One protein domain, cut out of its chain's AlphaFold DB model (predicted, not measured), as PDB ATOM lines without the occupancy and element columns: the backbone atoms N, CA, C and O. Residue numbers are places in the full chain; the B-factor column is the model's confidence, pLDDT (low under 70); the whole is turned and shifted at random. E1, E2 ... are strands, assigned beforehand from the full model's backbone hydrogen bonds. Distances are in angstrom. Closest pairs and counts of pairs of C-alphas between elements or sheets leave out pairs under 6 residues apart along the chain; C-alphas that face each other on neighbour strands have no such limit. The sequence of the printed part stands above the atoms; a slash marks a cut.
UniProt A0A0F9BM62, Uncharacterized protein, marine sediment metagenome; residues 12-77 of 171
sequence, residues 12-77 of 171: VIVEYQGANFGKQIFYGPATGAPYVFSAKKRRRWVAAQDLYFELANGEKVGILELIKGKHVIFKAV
ATOM      1  N   VAL A  12      41.152 -28.517  36.070       83.12
ATOM      2  CA  VAL A  12      42.038 -28.169  34.957       83.12
ATOM      3  C   VAL A  12      41.226 -27.496  33.862       83.12
ATOM      4  O   VAL A  12      40.081 -27.860  33.589       83.12
ATOM      5  N   ILE A  13      41.813 -26.487  33.223       86.94
ATOM      6  CA  ILE A  13      41.178 -25.804  32.101       86.94
ATOM      7  C   ILE A  13      41.378 -26.632  30.833       86.94
ATOM      8  O   ILE A  13      42.501 -26.850  30.376       86.94
ATOM      9  N   VAL A  14      40.267 -27.023  30.220       86.81
ATOM     10  CA  VAL A  14      40.244 -27.723  28.936       86.81
ATOM     11  C   VAL A  14      39.629 -26.815  27.879       86.81
ATOM     12  O   VAL A  14      38.633 -26.123  28.123       86.81
ATOM     13  N   GLU A  15      40.230 -26.801  26.693       87.94
ATOM     14  CA  GLU A  15      39.744 -26.088  25.516       87.94
ATOM     15  C   GLU A  15      39.176 -27.061  24.484       87.94
ATOM     16  O   GLU A  15      39.840 -27.997  24.048       87.94
ATOM     17  N   TYR A  16      37.934 -26.814  24.078       87.19
ATOM     18  CA  TYR A  16      37.250 -27.557  23.031       87.19
ATOM     19  C   TYR A  16      37.635 -27.038  21.638       87.19
ATOM     20  O   TYR A  16      37.435 -25.859  21.323       87.19
ATOM     21  N   GLN A  17      38.146 -27.936  20.796       84.00
ATOM     22  CA  GLN A  17      38.626 -27.675  19.435       84.00
ATOM     23  C   GLN A  17      37.676 -28.154  18.328       84.00
ATOM     24  O   GLN A  17      37.940 -27.916  17.151       84.00
ATOM     25  N   GLY A  18      36.560 -28.806  18.663       79.56
ATOM     26  CA  GLY A  18      35.634 -29.319  17.652       79.56
ATOM     27  C   GLY A  18      34.908 -28.233  16.841       79.56
ATOM     28  O   GLY A  18      34.736 -27.088  17.277       79.56
ATOM     29  N   ALA A  19      34.442 -28.615  15.645       71.00
ATOM     30  CA  ALA A  19      33.659 -27.754  14.759       71.00
ATOM     31  C   ALA A  19      32.347 -27.327  15.447       71.00
ATOM     32  O   ALA A  19      31.499 -28.147  15.814       71.00
ATOM     33  N   ASN A  20      32.221 -26.023  15.682       63.06
ATOM     34  CA  ASN A  20      31.330 -25.453  16.686       63.06
ATOM     35  C   ASN A  20      30.066 -24.862  16.030       63.06
ATOM     36  O   ASN A  20      30.038 -23.682  15.694       63.06
ATOM     37  N   PHE A  21      29.016 -25.674  15.868       65.44
ATOM     38  CA  PHE A  21      27.716 -25.238  15.320       65.44
ATOM     39  C   PHE A  21      26.629 -25.010  16.394       65.44
ATOM     40  O   PHE A  21      25.491 -24.697  16.056       65.44
ATOM     41  N   GLY A  22      26.938 -25.151  17.693       81.56
ATOM     42  CA  GLY A  22      25.932 -25.035  18.758       81.56
ATOM     43  C   GLY A  22      26.472 -25.201  20.182       81.56
ATOM     44  O   GLY A  22      27.677 -25.117  20.413       81.56
ATOM     45  N   LYS A  23      25.565 -25.410  21.147       86.88
ATOM     46  CA  LYS A  23      25.911 -25.837  22.513       86.88
ATOM     47  C   LYS A  23      26.089 -27.355  22.511       86.88
ATOM     48  O   LYS A  23      25.166 -28.065  22.128       86.88
ATOM     49  N   GLN A  24      27.246 -27.840  22.939       86.62
ATOM     50  CA  GLN A  24      27.513 -29.267  23.128       86.62
ATOM     51  C   GLN A  24      27.772 -29.539  24.605       86.62
ATOM     52  O   GLN A  24      28.431 -28.745  25.279       86.62
ATOM     53  N   ILE A  25      27.218 -30.638  25.103       88.12
ATOM     54  CA  ILE A  25      27.348 -31.068  26.493       88.12
ATOM     55  C   ILE A  25      28.156 -32.358  26.491       88.12
ATOM     56  O   ILE A  25      27.827 -33.286  25.756       88.12
ATOM     57  N   PHE A  26      29.203 -32.392  27.301       87.38
ATOM     58  CA  PHE A  26      30.029 -33.569  27.545       87.38
ATOM     59  C   PHE A  26      29.941 -33.907  29.022       87.38
ATOM     60  O   PHE A  26      29.852 -33.000  29.841       87.38
ATOM     61  N   TYR A  27      29.956 -35.187  29.363       86.50
ATOM     62  CA  TYR A  27      29.884 -35.623  30.752       86.50
ATOM     63  C   TYR A  27      31.250 -36.127  31.201       86.50
ATOM     64  O   TYR A  27      31.939 -36.802  30.434       86.50
ATOM     65  N   GLY A  28      31.638 -35.772  32.423       85.25
ATOM     66  CA  GLY A  28      32.810 -36.335  33.084       85.25
ATOM     67  C   GLY A  28      32.667 -37.850  33.252       85.25
ATOM     68  O   GLY A  28      31.640 -38.279  33.779       85.25
ATOM     69  N   PRO A  29      33.634 -38.670  32.806       82.00
ATOM     70  CA  PRO A  29      33.555 -40.121  32.950       82.00
ATOM     71  C   PRO A  29      33.628 -40.591  34.410       82.00
ATOM     72  O   PRO A  29      33.033 -41.615  34.730       82.00
ATOM     73  N   ALA A  30      34.311 -39.854  35.294       81.69
ATOM     74  CA  ALA A  30      34.452 -40.199  36.706       81.69
ATOM     75  C   ALA A  30      33.405 -39.486  37.574       81.69
ATOM     76  O   ALA A  30      32.761 -40.110  38.414       81.69
ATOM     77  N   THR A  31      33.210 -38.180  37.371       83.75
ATOM     78  CA  THR A  31      32.309 -37.381  38.221       83.75
ATOM     79  C   THR A  31      30.864 -37.340  37.724       83.75
ATOM     80  O   THR A  31      29.969 -36.939  38.466       83.75
ATOM     81  N   GLY A  32      30.616 -37.687  36.457       85.12
ATOM     82  CA  GLY A  32      29.317 -37.496  35.807       85.12
ATOM     83  C   GLY A  32      28.941 -36.025  35.580       85.12
ATOM     84  O   GLY A  32      27.817 -35.738  35.161       85.12
ATOM     85  N   ALA A  33      29.838 -35.070  35.850       85.31
ATOM     86  CA  ALA A  33      29.521 -33.648  35.777       85.31
ATOM     87  C   ALA A  33      29.274 -33.184  34.324       85.31
ATOM     88  O   ALA A  33      30.050 -33.527  33.428       85.31
ATOM     89  N   PRO A  34      28.231 -32.371  34.062       90.62
ATOM     90  CA  PRO A  34      27.959 -31.844  32.728       90.62
ATOM     91  C   PRO A  34      28.840 -30.629  32.395       90.62
ATOM     92  O   PRO A  34      28.730 -29.554  32.992       90.62
ATOM     93  N   TYR A  35      29.648 -30.754  31.348       89.06
ATOM     94  CA  TYR A  35      30.493 -29.708  30.783       89.06
ATOM     95  C   TYR A  35      29.909 -29.168  29.478       89.06
ATOM     96  O   TYR A  35      29.913 -29.824  28.436       89.06
ATOM     97  N   VAL A  36      29.418 -27.928  29.529       89.44
ATOM     98  CA  VAL A  36      28.797 -27.267  28.374       89.44
ATOM     99  C   VAL A  36      29.799 -26.373  27.649       89.44
ATOM    100  O   VAL A  36      30.241 -25.348  28.194       89.44
ATOM    101  N   PHE A  37      30.075 -26.720  26.392       87.94
ATOM    102  CA  PHE A  37      30.918 -25.981  25.456       87.94
ATOM    103  C   PHE A  37      30.075 -25.330  24.359       87.94
ATOM    104  O   PHE A  37      29.015 -25.820  23.968       87.94
ATOM    105  N   SER A  38      30.522 -24.175  23.874       86.19
ATOM    106  CA  SER A  38      29.871 -23.467  22.766       86.19
ATOM    107  C   SER A  38      30.888 -22.660  21.968       86.19
ATOM    108  O   SER A  38      31.988 -22.395  22.456       86.19
ATOM    109  N   ALA A  39      30.492 -22.172  20.791       81.69
ATOM    110  CA  ALA A  39      31.336 -21.319  19.952       81.69
ATOM    111  C   ALA A  39      31.943 -20.117  20.707       81.69
ATOM    112  O   ALA A  39      33.110 -19.798  20.484       81.69
ATOM    113  N   LYS A  40      31.178 -19.506  21.629       82.75
ATOM    114  CA  LYS A  40      31.599 -18.360  22.461       82.75
ATOM    115  C   LYS A  40      32.358 -18.758  23.733       82.75
ATOM    116  O   LYS A  40      33.078 -17.939  24.290       82.75
ATOM    117  N   LYS A  41      32.170 -19.984  24.229       83.44
ATOM    118  CA  LYS A  41      32.759 -20.484  25.485       83.44
ATOM    119  C   LYS A  41      33.416 -21.835  25.226       83.44
ATOM    120  O   LYS A  41      32.818 -22.879  25.480       83.44
ATOM    121  N   ARG A  42      34.630 -21.785  24.671       83.94
ATOM    122  CA  ARG A  42      35.426 -22.972  24.317       83.94
ATOM    123  C   ARG A  42      36.263 -23.508  25.474       83.94
ATOM    124  O   ARG A  42      36.670 -24.656  25.423       83.94
ATOM    125  N   ARG A  43      36.503 -22.695  26.506       88.31
ATOM    126  CA  ARG A  43      37.293 -23.065  27.685       88.31
ATOM    127  C   ARG A  43      36.386 -23.324  28.876       88.31
ATOM    128  O   ARG A  43      35.506 -22.509  29.166       88.31
ATOM    129  N   ARG A  44      36.607 -24.440  29.564       86.12
ATOM    130  CA  ARG A  44      35.897 -24.803  30.793       86.12
ATOM    131  C   ARG A  44      36.851 -25.426  31.797       86.12
ATOM    132  O   ARG A  44      37.800 -26.100  31.417       86.12
ATOM    133  N   TRP A  45      36.551 -25.192  33.066       85.31
ATOM    134  CA  TRP A  45      37.125 -25.947  34.165       85.31
ATOM    135  C   TRP A  45      36.480 -27.328  34.192       85.31
ATOM    136  O   TRP A  45      35.253 -27.441  34.204       85.31
ATOM    137  N   VAL A  46      37.324 -28.345  34.154       85.62
ATOM    138  CA  VAL A  46      36.983 -29.766  34.185       85.62
ATOM    139  C   VAL A  46      37.686 -30.366  35.398       85.62
ATOM    140  O   VAL A  46      38.768 -29.907  35.762       85.62
ATOM    141  N   ALA A  47      37.083 -31.345  36.068       83.38
ATOM    142  CA  ALA A  47      37.753 -32.017  37.176       83.38
ATOM    143  C   ALA A  47      38.959 -32.814  36.651       83.38
ATOM    144  O   ALA A  47      38.896 -33.425  35.589       83.38
ATOM    145  N   ALA A  48      40.064 -32.832  37.392       81.50
ATOM    146  CA  ALA A  48      41.284 -33.546  37.014       81.50
ATOM    147  C   ALA A  48      41.028 -35.053  36.852       81.50
ATOM    148  O   ALA A  48      41.581 -35.674  35.950       81.50
ATOM    149  N   GLN A  49      40.121 -35.604  37.662       81.88
ATOM    150  CA  GLN A  49      39.675 -37.000  37.598       81.88
ATOM    151  C   GLN A  49      38.960 -37.351  36.281       81.88
ATOM    152  O   GLN A  49      38.933 -38.509  35.886       81.88
ATOM    153  N   ASP A  50      38.394 -36.361  35.587       81.81
ATOM    154  CA  ASP A  50      37.688 -36.563  34.319       81.81
ATOM    155  C   ASP A  50      38.604 -36.414  33.090       81.81
ATOM    156  O   ASP A  50      38.179 -36.670  31.959       81.81
ATOM    157  N   LEU A  51      39.860 -35.990  33.283       79.31
ATOM    158  CA  LEU A  51      40.828 -35.846  32.191       79.31
ATOM    159  C   LEU A  51      41.335 -37.192  31.691       79.31
ATOM    160  O   LEU A  51      41.411 -37.389  30.480       79.31
ATOM    161  N   TYR A  52      41.664 -38.077  32.631       77.44
ATOM    162  CA  TYR A  52      42.172 -39.421  32.401       77.44
ATOM    163  C   TYR A  52      41.552 -40.349  33.438       77.44
ATOM    164  O   TYR A  52      41.717 -40.138  34.638       77.44
ATOM    165  N   PHE A  53      40.857 -41.372  32.968       71.62
ATOM    166  CA  PHE A  53      40.346 -42.458  33.782       71.62
ATOM    167  C   PHE A  53      40.984 -43.759  33.292       71.62
ATOM    168  O   PHE A  53      40.954 -44.067  32.100       71.62
ATOM    169  N   GLU A  54      41.611 -44.499  34.202       72.12
ATOM    170  CA  GLU A  54      42.171 -45.815  33.897       72.12
ATOM    171  C   GLU A  54      41.059 -46.861  33.980       72.12
ATOM    172  O   GLU A  54      40.441 -47.072  35.025       72.12
ATOM    173  N   LEU A  55      40.778 -47.506  32.853       70.75
ATOM    174  CA  LEU A  55      39.898 -48.664  32.796       70.75
ATOM    175  C   LEU A  55      40.610 -49.892  33.382       70.75
ATOM    176  O   LEU A  55      41.835 -49.981  33.401       70.75
ATOM    177  N   ALA A  56      39.837 -50.898  33.797       70.50
ATOM    178  CA  ALA A  56      40.369 -52.148  34.356       70.50
ATOM    179  C   ALA A  56      41.281 -52.937  33.387       70.50
ATOM    180  O   ALA A  56      42.007 -53.832  33.809       70.50
ATOM    181  N   ASN A  57      41.245 -52.610  32.093       77.69
ATOM    182  CA  ASN A  57      42.116 -53.161  31.054       77.69
ATOM    183  C   ASN A  57      43.452 -52.396  30.906       77.69
ATOM    184  O   ASN A  57      44.250 -52.749  30.042       77.69
ATOM    185  N   GLY A  58      43.695 -51.361  31.718       72.44
ATOM    186  CA  GLY A  58      44.882 -50.505  31.649       72.44
ATOM    187  C   GLY A  58      44.817 -49.409  30.580       72.44
ATOM    188  O   GLY A  58      45.784 -48.665  30.414       72.44
ATOM    189  N   GLU A  59      43.706 -49.275  29.851       71.25
ATOM    190  CA  GLU A  59      43.524 -48.197  28.880       71.25
ATOM    191  C   GLU A  59      43.135 -46.891  29.582       71.25
ATOM    192  O   GLU A  59      42.240 -46.851  30.430       71.25
ATOM    193  N   LYS A  60      43.799 -45.798  29.201       70.25
ATOM    194  CA  LYS A  60      43.482 -44.449  29.678       70.25
ATOM    195  C   LYS A  60      42.413 -43.851  28.778       70.25
ATOM    196  O   LYS A  60      42.695 -43.499  27.638       70.25
ATOM    197  N   VAL A  61      41.195 -43.720  29.290       74.31
ATOM    198  CA  VAL A  61      40.073 -43.084  28.591       74.31
ATOM    199  C   VAL A  61      39.642 -41.870  29.392       74.31
ATOM    200  O   VAL A  61      39.448 -41.941  30.595       74.31
ATOM    201  N   GLY A  62      39.488 -40.723  28.749       82.25
ATOM    202  CA  GLY A  62      39.067 -39.515  29.445       82.25
ATOM    203  C   GLY A  62      38.569 -38.452  28.488       82.25
ATOM    204  O   GLY A  62      38.502 -38.678  27.278       82.25
ATOM    205  N   ILE A  63      38.222 -37.276  29.015       80.69
ATOM    206  CA  ILE A  63      37.719 -36.175  28.182       80.69
ATOM    207  C   ILE A  63      38.742 -35.781  27.108       80.69
ATOM    208  O   ILE A  63      38.348 -35.414  26.005       80.69
ATOM    209  N   LEU A  64      40.045 -35.889  27.387       79.19
ATOM    210  CA  LEU A  64      41.095 -35.548  26.422       79.19
ATOM    211  C   LEU A  64      41.224 -36.554  25.270       79.19
ATOM    212  O   LEU A  64      41.628 -36.160  24.183       79.19
ATOM    213  N   GLU A  65      40.808 -37.805  25.470       77.62
ATOM    214  CA  GLU A  65      40.860 -38.873  24.459       77.62
ATOM    215  C   GLU A  65      39.580 -38.948  23.608       77.62
ATOM    216  O   GLU A  65      39.413 -39.835  22.772       77.62
ATOM    217  N   LEU A  66      38.640 -38.010  23.784       78.62
ATOM    218  CA  LEU A  66      37.434 -37.971  22.963       78.62
ATOM    219  C   LEU A  66      37.777 -37.570  21.520       78.62
ATOM    220  O   LEU A  66      38.131 -36.425  21.217       78.62
ATOM    221  N   ILE A  67      37.613 -38.527  20.607       77.19
ATOM    222  CA  ILE A  67      37.836 -38.352  19.173       77.19
ATOM    223  C   ILE A  67      36.491 -38.179  18.461       77.19
ATOM    224  O   ILE A  67      35.566 -38.973  18.627       77.19
ATOM    225  N   LYS A  68      36.390 -37.172  17.591       72.19
ATOM    226  CA  LYS A  68      35.276 -37.010  16.650       72.19
ATOM    227  C   LYS A  68      35.822 -36.968  15.232       72.19
ATOM    228  O   LYS A  68      36.573 -36.065  14.880       72.19
ATOM    229  N   GLY A  69      35.441 -37.946  14.410       66.00
ATOM    230  CA  GLY A  69      35.832 -37.984  12.997       66.00
ATOM    231  C   GLY A  69      37.350 -37.981  12.781       66.00
ATOM    232  O   GLY A  69      37.821 -37.262  11.910       66.00
ATOM    233  N   LYS A  70      38.096 -38.761  13.580       73.06
ATOM    234  CA  LYS A  70      39.575 -38.861  13.596       73.06
ATOM    235  C   LYS A  70      40.335 -37.668  14.193       73.06
ATOM    236  O   LYS A  70      41.561 -37.680  14.183       73.06
ATOM    237  N   HIS A  71      39.644 -36.675  14.752       72.75
ATOM    238  CA  HIS A  71      40.279 -35.542  15.427       72.75
ATOM    239  C   HIS A  71      39.990 -35.543  16.926       72.75
ATOM    240  O   HIS A  71      38.846 -35.737  17.339       72.75
ATOM    241  N   VAL A  72      41.022 -35.279  17.727       79.75
ATOM    242  CA  VAL A  72      40.891 -35.028  19.164       79.75
ATOM    243  C   VAL A  72      40.138 -33.714  19.359       79.75
ATOM    244  O   VAL A  72      40.505 -32.688  18.783       79.75
ATOM    245  N   ILE A  73      39.056 -33.735  20.134       83.75
ATOM    246  CA  ILE A  73      38.175 -32.563  20.273       83.75
ATOM    247  C   ILE A  73      38.509 -31.687  21.478       83.75
ATOM    248  O   ILE A  73      37.958 -30.590  21.587       83.75
ATOM    249  N   PHE A  74      39.404 -32.130  22.359       83.88
ATOM    250  CA  PHE A  74      39.790 -31.411  23.566       83.88
ATOM    251  C   PHE A  74      41.303 -31.282  23.689       83.88
ATOM    252  O   PHE A  74      42.051 -32.215  23.425       83.88
ATOM    253  N   LYS A  75      41.757 -30.114  24.135       82.25
ATOM    254  CA  LYS A  75      43.157 -29.855  24.459       82.25
ATOM    255  C   LYS A  75      43.247 -29.324  25.879       82.25
ATOM    256  O   LYS A  75      42.569 -28.354  26.222       82.25
ATOM    257  N   ALA A  76      44.100 -29.934  26.697       77.88
ATOM    258  CA  ALA A  76      44.467 -29.355  27.979       77.88
ATOM    259  C   ALA A  76      45.191 -28.032  27.710       77.88
ATOM    260  O   ALA A  76      46.232 -27.994  27.044       77.88
ATOM    261  N   VAL A  77      44.624 -26.928  28.189       72.75
ATOM    262  CA  VAL A  77      45.325 -25.648  28.156       72.75
ATOM    263  C   VAL A  77      46.269 -25.677  29.342       72.75
ATOM    264  O   VAL A  77      45.891 -25.309  30.452       72.75
TER     265      VAL A  77
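Overview. This is residues 12 to 77 of the 171 residues of an uncharacterized protein of marine sediment metagenome (UniProt A0A0F9BM62). With little regular structure, this is a small three-strand sheet, E4, E1, E5, with the hairpin E2 and E3 beside its E4 edge and a long loop, residues 48 to 73, reaching out to Asn 57 and back. The 66 printed residues hold five named strands, E1 to E5 in chain order, and no named helix; the class is all strand, with 21 residues in named elements. It is compact, radius of gyration of the C-alphas 11.6 A, and only just elongated, 36 by 24 by 19 A.

Along the chain. Find C-alpha 12 at (42.038, -28.169, 34.957); E1 runs to residue 16, 12.9 A. E4 is residues 43 to 47, 13.1 A; E5, residues 74 to 76, 6.8 A, ends at (44.467, -29.355, 27.979). E2 is residues 24 to 27, 10.2 A, and E3 residues 34 to 37, 9.8 A.

Arrangement. Look at inner strand E1: E4 is antiparallel to it at 135 degrees, N 12 to O 46 2.8 A, and E5 at 147 degrees, N 15 to O 75 2.8 A. Hairpin E2 and E3 is antiparallel at 150 degrees, N 35 to O 26 2.7 A. The closest C-alphas of E3 and E4, Tyr 35 and Arg 44, are 7.3 A apart.

Size, cuts and confidence. The farthest C-alphas, Lys 40 and Asn 57, are 37.4 A apart. The printed part has no cut; E4 to E5 is a long link. Residues 20 to 21 and 69 have pLDDT under 70.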